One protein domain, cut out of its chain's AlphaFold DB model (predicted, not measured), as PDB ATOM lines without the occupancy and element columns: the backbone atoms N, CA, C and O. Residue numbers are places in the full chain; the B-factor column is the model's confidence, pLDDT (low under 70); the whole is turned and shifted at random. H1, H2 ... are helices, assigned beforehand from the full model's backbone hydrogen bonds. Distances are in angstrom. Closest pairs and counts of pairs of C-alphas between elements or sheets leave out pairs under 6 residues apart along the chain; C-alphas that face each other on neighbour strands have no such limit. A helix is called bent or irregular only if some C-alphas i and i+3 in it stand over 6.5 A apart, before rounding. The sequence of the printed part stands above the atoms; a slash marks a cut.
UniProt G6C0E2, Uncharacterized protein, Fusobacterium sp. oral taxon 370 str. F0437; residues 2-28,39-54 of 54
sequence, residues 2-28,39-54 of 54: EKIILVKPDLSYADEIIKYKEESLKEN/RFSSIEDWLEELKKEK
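What this domain is: This is residues 2 to 28 and 39 to 54 of the 54 residues of an uncharacterized protein of Fusobacterium sp. oral taxon 370 str. F0437 (UniProt G6C0E2). Two helices meet near their first residues in a loose, nearly right-angled L: the longer H1, then the shorter H2. Residues 19 to 28, of which 19 to 27 belong to H1, stick out free, and so does the tail of residues 2 to 7. The printed part has 43 residues with two named helices and no named strand, class all helix; it is loose, with a radius of gyration of the C-alphas of 11.9 A, and spans 32 by 27 by 18 A.

How they stand to each other: Look first at H1, residues 11 to 27, which has a kink of 28 degrees near residue 18. It is irregular: C-alphas 12 and 15 are 8.1 A apart. With residues 11 to 17 alone it touches H2, residues 43 to 52; the closest C-alphas, those of Ala 14 and Ile 43, are 7.0 A apart. Their lines are about perpendicular, at 82 degrees. Every O i to N i+4 pair is within hydrogen-bond range in H2, and 11 of 13 in H1.

Where its parts are: Find C-alpha 11 at (-3.479, -10.363, -5.301); from there H1 runs 24.2 A to C-alpha 27. H2 runs 14.5 A, ending at C-alpha 52, (-17.566, -19.050, -3.308).

The domain as a whole: The C-alphas farthest apart, of Glu 2 and Ser 41, are 33.5 A apart. The link across the cut lacks residues 29 to 38, with 15.4 A between C-alphas 28 and 39. The model's pLDDT is under 70 at residues 28, 53 and 54.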
ATOM      1  N   GLU A   2      13.283 -27.251 -14.326       84.25
ATOM      2  CA  GLU A   2      12.444 -26.566 -13.350       84.25
ATOM      3  C   GLU A   2      11.133 -27.331 -13.184       84.25
ATOM      4  O   GLU A   2      10.602 -27.907 -14.136       84.25
ATOM      5  N   LYS A   3      10.645 -27.394 -11.947       88.62
ATOM      6  CA  LYS A   3       9.350 -27.992 -11.645       88.62
ATOM      7  C   LYS A   3       8.291 -26.919 -11.840       88.62
ATOM      8  O   LYS A   3       8.387 -25.860 -11.230       88.62
ATOM      9  N   ILE A   4       7.281 -27.211 -12.649       88.38
ATOM     10  CA  ILE A   4       6.100 -26.354 -12.750       88.38
ATOM     11  C   ILE A   4       5.257 -26.578 -11.493       88.38
ATOM     12  O   ILE A   4       4.960 -27.721 -11.141       88.38
ATOM     13  N   ILE A   5       4.898 -25.490 -10.812       87.88
ATOM     14  CA  ILE A   5       4.060 -25.505  -9.612       87.88
ATOM     15  C   ILE A   5       2.770 -24.759  -9.936       87.88
ATOM     16  O   ILE A   5       2.807 -23.649 -10.459       87.88
ATOM     17  N   LEU A   6       1.631 -25.374  -9.619       86.38
ATOM     18  CA  LEU A   6       0.330 -24.717  -9.680       86.38
ATOM     19  C   LEU A   6       0.031 -24.082  -8.324       86.38
ATOM     20  O   LEU A   6       0.061 -24.760  -7.296       86.38
ATOM     21  N   VAL A   7      -0.269 -22.788  -8.334       88.50
ATOM     22  CA  VAL A   7      -0.589 -22.007  -7.138       88.50
ATOM     23  C   VAL A   7      -1.985 -21.419  -7.309       88.50
ATOM     24  O   VAL A   7      -2.363 -21.017  -8.411       88.50
ATOM     25  N   LYS A   8      -2.779 -21.394  -6.232       88.88
ATOM     26  CA  LYS A   8      -4.069 -20.697  -6.256       88.88
ATOM     27  C   LYS A   8      -3.793 -19.188  -6.363       88.88
ATOM     28  O   LYS A   8      -3.023 -18.697  -5.542       88.88
ATOM     29  N   PRO A   9      -4.402 -18.467  -7.319       91.19
ATOM     30  CA  PRO A   9      -4.147 -17.043  -7.480       91.19
ATOM     31  C   PRO A   9      -4.627 -16.246  -6.265       91.19
ATOM     32  O   PRO A   9      -5.652 -16.556  -5.649       91.19
ATOM     33  N   ASP A  10      -3.884 -15.189  -5.973       94.25
ATOM     34  CA  ASP A  10      -4.225 -14.126  -5.041       94.25
ATOM     35  C   ASP A  10      -3.716 -12.787  -5.609       94.25
ATOM     36  O   ASP A  10      -3.230 -12.725  -6.742       94.25
ATOM     37  N   LEU A  11      -3.849 -11.704  -4.842       95.12
ATOM     38  CA  LEU A  11      -3.479 -10.363  -5.301       95.12
ATOM     39  C   LEU A  11      -1.977 -10.183  -5.558       95.12
ATOM     40  O   LEU A  11      -1.607  -9.243  -6.254       95.12
ATOM     41  N   SER A  12      -1.110 -11.068  -5.053       95.62
ATOM     42  CA  SER A  12       0.322 -11.014  -5.371       95.62
ATOM     43  C   SER A  12       0.625 -11.327  -6.839       95.62
ATOM     44  O   SER A  12       1.702 -10.974  -7.304       95.62
ATOM     45  N   TYR A  13      -0.334 -11.910  -7.568       94.19
ATOM     46  CA  TYR A  13      -0.247 -12.228  -8.997       94.19
ATOM     47  C   TYR A  13      -1.104 -11.297  -9.872       94.19
ATOM     48  O   TYR A  13      -1.497 -11.671 -10.978       94.19
ATOM     49  N   ALA A  14      -1.503 -10.123  -9.368       93.75
ATOM     50  CA  ALA A  14      -2.441  -9.237 -10.061       93.75
ATOM     51  C   ALA A  14      -1.971  -8.866 -11.478       93.75
ATOM     52  O   ALA A  14      -2.756  -8.956 -12.425       93.75
ATOM     53  N   ASP A  15      -0.694  -8.518 -11.639       94.81
ATOM     54  CA  ASP A  15      -0.125  -8.128 -12.931       94.81
ATOM     55  C   ASP A  15      -0.136  -9.300 -13.924       94.81
ATOM     56  O   ASP A  15      -0.528  -9.145 -15.084       94.81
ATOM     57  N   GLU A  16       0.219 -10.503 -13.471       93.06
ATOM     58  CA  GLU A  16       0.182 -11.722 -14.276       93.06
ATOM     59  C   GLU A  16      -1.247 -12.110 -14.665       93.06
ATOM     60  O   GLU A  16      -1.483 -12.523 -15.801       93.06
ATOM     61  N   ILE A  17      -2.213 -11.946 -13.757       92.69
ATOM     62  CA  ILE A  17      -3.635 -12.202 -14.017       92.69
ATOM     63  C   ILE A  17      -4.168 -11.224 -15.072       92.69
ATOM     64  O   ILE A  17      -4.882 -11.647 -15.985       92.69
ATOM     65  N   ILE A  18      -3.817  -9.935 -14.985       91.88
ATOM     66  CA  ILE A  18      -4.193  -8.920 -15.985       91.88
ATOM     67  C   ILE A  18      -3.594  -9.282 -17.338       91.88
ATOM     68  O   ILE A  18      -4.314  -9.341 -18.336       91.88
ATOM     69  N   LYS A  19      -2.294  -9.579 -17.369       92.00
ATOM     70  CA  LYS A  19      -1.597  -9.956 -18.594       92.00
ATOM     71  C   LYS A  19      -2.237 -11.185 -19.242       92.00
ATOM     72  O   LYS A  19      -2.583 -11.136 -20.420       92.00
ATOM     73  N   TYR A  20      -2.480 -12.240 -18.463       89.25
ATOM     74  CA  TYR A  20      -3.169 -13.435 -18.941       89.25
ATOM     75  C   TYR A  20      -4.556 -13.103 -19.496       89.25
ATOM     76  O   TYR A  20      -4.903 -13.561 -20.579       89.25
ATOM     77  N   LYS A  21      -5.346 -12.275 -18.799       87.75
ATOM     78  CA  LYS A  21      -6.677 -11.855 -19.261       87.75
ATOM     79  C   LYS A  21      -6.614 -11.183 -20.630       87.75
ATOM     80  O   LYS A  21      -7.428 -11.494 -21.498       87.75
ATOM     81  N   GLU A  22      -5.672 -10.266 -20.822       87.81
ATOM     82  CA  GLU A  22      -5.498  -9.572 -22.094       87.81
ATOM     83  C   GLU A  22      -5.057 -10.515 -23.216       87.81
ATOM     84  O   GLU A  22      -5.602 -10.443 -24.317       87.81
ATOM     85  N   GLU A  23      -4.089 -11.392 -22.947       87.06
ATOM     86  CA  GLU A  23      -3.574 -12.367 -23.913       87.06
ATOM     87  C   GLU A  23      -4.660 -13.377 -24.309       87.06
ATOM     88  O   GLU A  23      -4.921 -13.568 -25.497       87.06
ATOM     89  N   SER A  24      -5.386 -13.937 -23.335       80.56
ATOM     90  CA  SER A  24      -6.467 -14.899 -23.587       80.56
ATOM     91  C   SER A  24      -7.594 -14.305 -24.436       80.56
ATOM     92  O   SER A  24      -8.113 -14.978 -25.326       80.56
ATOM     93  N   LEU A  25      -7.970 -13.046 -24.184       73.81
ATOM     94  CA  LEU A  25      -9.015 -12.362 -24.950       73.81
ATOM     95  C   LEU A  25      -8.565 -11.986 -26.367       73.81
ATOM     96  O   LEU A  25      -9.399 -11.938 -27.270       73.81
ATOM     97  N   LYS A  26      -7.268 -11.718 -26.566       79.38
ATOM     98  CA  LYS A  26      -6.696 -11.398 -27.880       79.38
ATOM     99  C   LYS A  26      -6.528 -12.639 -28.753       79.38
ATOM    100  O   LYS A  26      -6.816 -12.565 -29.944       79.38
ATOM    101  N   GLU A  27      -6.065 -13.754 -28.192       73.06
ATOM    102  CA  GLU A  27      -5.701 -14.925 -28.995       73.06
ATOM    103  C   GLU A  27      -6.884 -15.823 -29.358       73.06
ATOM    104  O   GLU A  27      -6.900 -16.374 -30.461       73.06
ATOM    105  N   ASN A  28      -7.877 -16.004 -28.476       67.75
ATOM    106  CA  ASN A  28      -8.969 -16.924 -28.788       67.75
ATOM    107  C   ASN A  28     -10.275 -16.640 -28.021       67.75
ATOM    108  O   ASN A  28     -10.497 -17.207 -26.948       67.75
ATOM    109  N   ARG A  39     -15.431 -11.776 -17.194       89.44
ATOM    110  CA  ARG A  39     -16.712 -11.224 -16.720       89.44
ATOM    111  C   ARG A  39     -16.550 -10.145 -15.647       89.44
ATOM    112  O   ARG A  39     -17.513  -9.447 -15.358       89.44
ATOM    113  N   PHE A  40     -15.360 -10.013 -15.065       91.12
ATOM    114  CA  PHE A  40     -15.098  -9.108 -13.948       91.12
ATOM    115  C   PHE A  40     -14.207  -7.953 -14.392       91.12
ATOM    116  O   PHE A  40     -13.255  -8.154 -15.143       91.12
ATOM    117  N   SER A  41     -14.493  -6.736 -13.936       89.00
ATOM    118  CA  SER A  41     -13.622  -5.569 -14.127       89.00
ATOM    119  C   SER A  41     -12.528  -5.478 -13.059       89.00
ATOM    120  O   SER A  41     -11.437  -5.012 -13.370       89.00
ATOM    121  N   SER A  42     -12.798  -5.960 -11.842       93.12
ATOM    122  CA  SER A  42     -11.854  -6.039 -10.720       93.12
ATOM    123  C   SER A  42     -11.349  -7.473 -10.520       93.12
ATOM    124  O   SER A  42     -12.098  -8.442 -10.669       93.12
ATOM    125  N   ILE A  43     -10.061  -7.605 -10.186       93.38
ATOM    126  CA  ILE A  43      -9.449  -8.894  -9.833       93.38
ATOM    127  C   ILE A  43      -9.944  -9.341  -8.460       93.38
ATOM    128  O   ILE A  43     -10.198 -10.523  -8.263       93.38
ATOM    129  N   GLU A  44     -10.110  -8.408  -7.527       94.69
ATOM    130  CA  GLU A  44     -10.644  -8.642  -6.189       94.69
ATOM    131  C   GLU A  44     -12.018  -9.313  -6.263       94.69
ATOM    132  O   GLU A  44     -12.196 -10.375  -5.669       94.69
ATOM    133  N   ASP A  45     -12.939  -8.760  -7.057       94.56
ATOM    134  CA  ASP A  45     -14.287  -9.314  -7.238       94.56
ATOM    135  C   ASP A  45     -14.244 -10.732  -7.830       94.56
ATOM    136  O   ASP A  45     -14.963 -11.634  -7.389       94.56
ATOM    137  N   TRP A  46     -13.361 -10.965  -8.807       94.31
ATOM    138  CA  TRP A  46     -13.157 -12.298  -9.378       94.31
ATOM    139  C   TRP A  46     -12.577 -13.280  -8.352       94.31
ATOM    140  O   TRP A  46     -13.041 -14.417  -8.247       94.31
ATOM    141  N   LEU A  47     -11.596 -12.850  -7.554       93.81
ATOM    142  CA  LEU A  47     -11.002 -13.656  -6.487       93.81
ATOM    143  C   LEU A  47     -12.015 -13.970  -5.380       93.81
ATOM    144  O   LEU A  47     -11.949 -15.051  -4.794       93.81
ATOM    145  N   GLU A  48     -12.942 -13.059  -5.075       93.75
ATOM    146  CA  GLU A  48     -14.061 -13.337  -4.175       93.75
ATOM    147  C   GLU A  48     -14.988 -14.409  -4.743       93.75
ATOM    148  O   GLU A  48     -15.353 -15.339  -4.023       93.75
ATOM    149  N   GLU A  49     -15.313 -14.349  -6.035       92.19
ATOM    150  CA  GLU A  49     -16.133 -15.373  -6.683       92.19
ATOM    151  C   GLU A  49     -15.455 -16.754  -6.652       92.19
ATOM    152  O   GLU A  49     -16.070 -17.745  -6.262       92.19
ATOM    153  N   LEU A  50     -14.145 -16.821  -6.917       90.06
ATOM    154  CA  LEU A  50     -13.349 -18.054  -6.803       90.06
ATOM    155  C   LEU A  50     -13.250 -18.622  -5.373       90.06
ATOM    156  O   LEU A  50     -12.739 -19.734  -5.169       90.06
ATOM    157  N   LYS A  51     -13.648 -17.858  -4.350       89.31
ATOM    158  CA  LYS A  51     -13.771 -18.359  -2.972       89.31
ATOM    159  C   LYS A  51     -15.147 -18.970  -2.709       89.31
ATOM    160  O   LYS A  51     -15.219 -19.827  -1.832       89.31
ATOM    161  N   LYS A  52     -16.186 -18.553  -3.444       87.19
ATOM    162  CA  LYS A  52     -17.566 -19.050  -3.308       87.19
ATOM    163  C   LYS A  52     -17.780 -20.407  -3.968       87.19
ATOM    164  O   LYS A  52     -18.628 -21.152  -3.501       87.19
ATOM    165  N   GLU A  53     -17.007 -20.753  -4.998       65.50
ATOM    166  CA  GLU A  53     -17.034 -22.096  -5.610       65.50
ATOM    167  C   GLU A  53     -16.348 -23.180  -4.741       65.50
ATOM    168  O   GLU A  53     -15.637 -24.049  -5.245       65.50
ATOM    169  N   LYS A  54     -16.534 -23.123  -3.417       57.06
ATOM    170  CA  LYS A  54     -16.099 -24.140  -2.453       57.06
ATOM    171  C   LYS A  54     -17.284 -24.821  -1.789       57.06
ATOM    172  O   LYS A  54     -18.234 -24.102  -1.414       57.06
TER     173      LYS A  54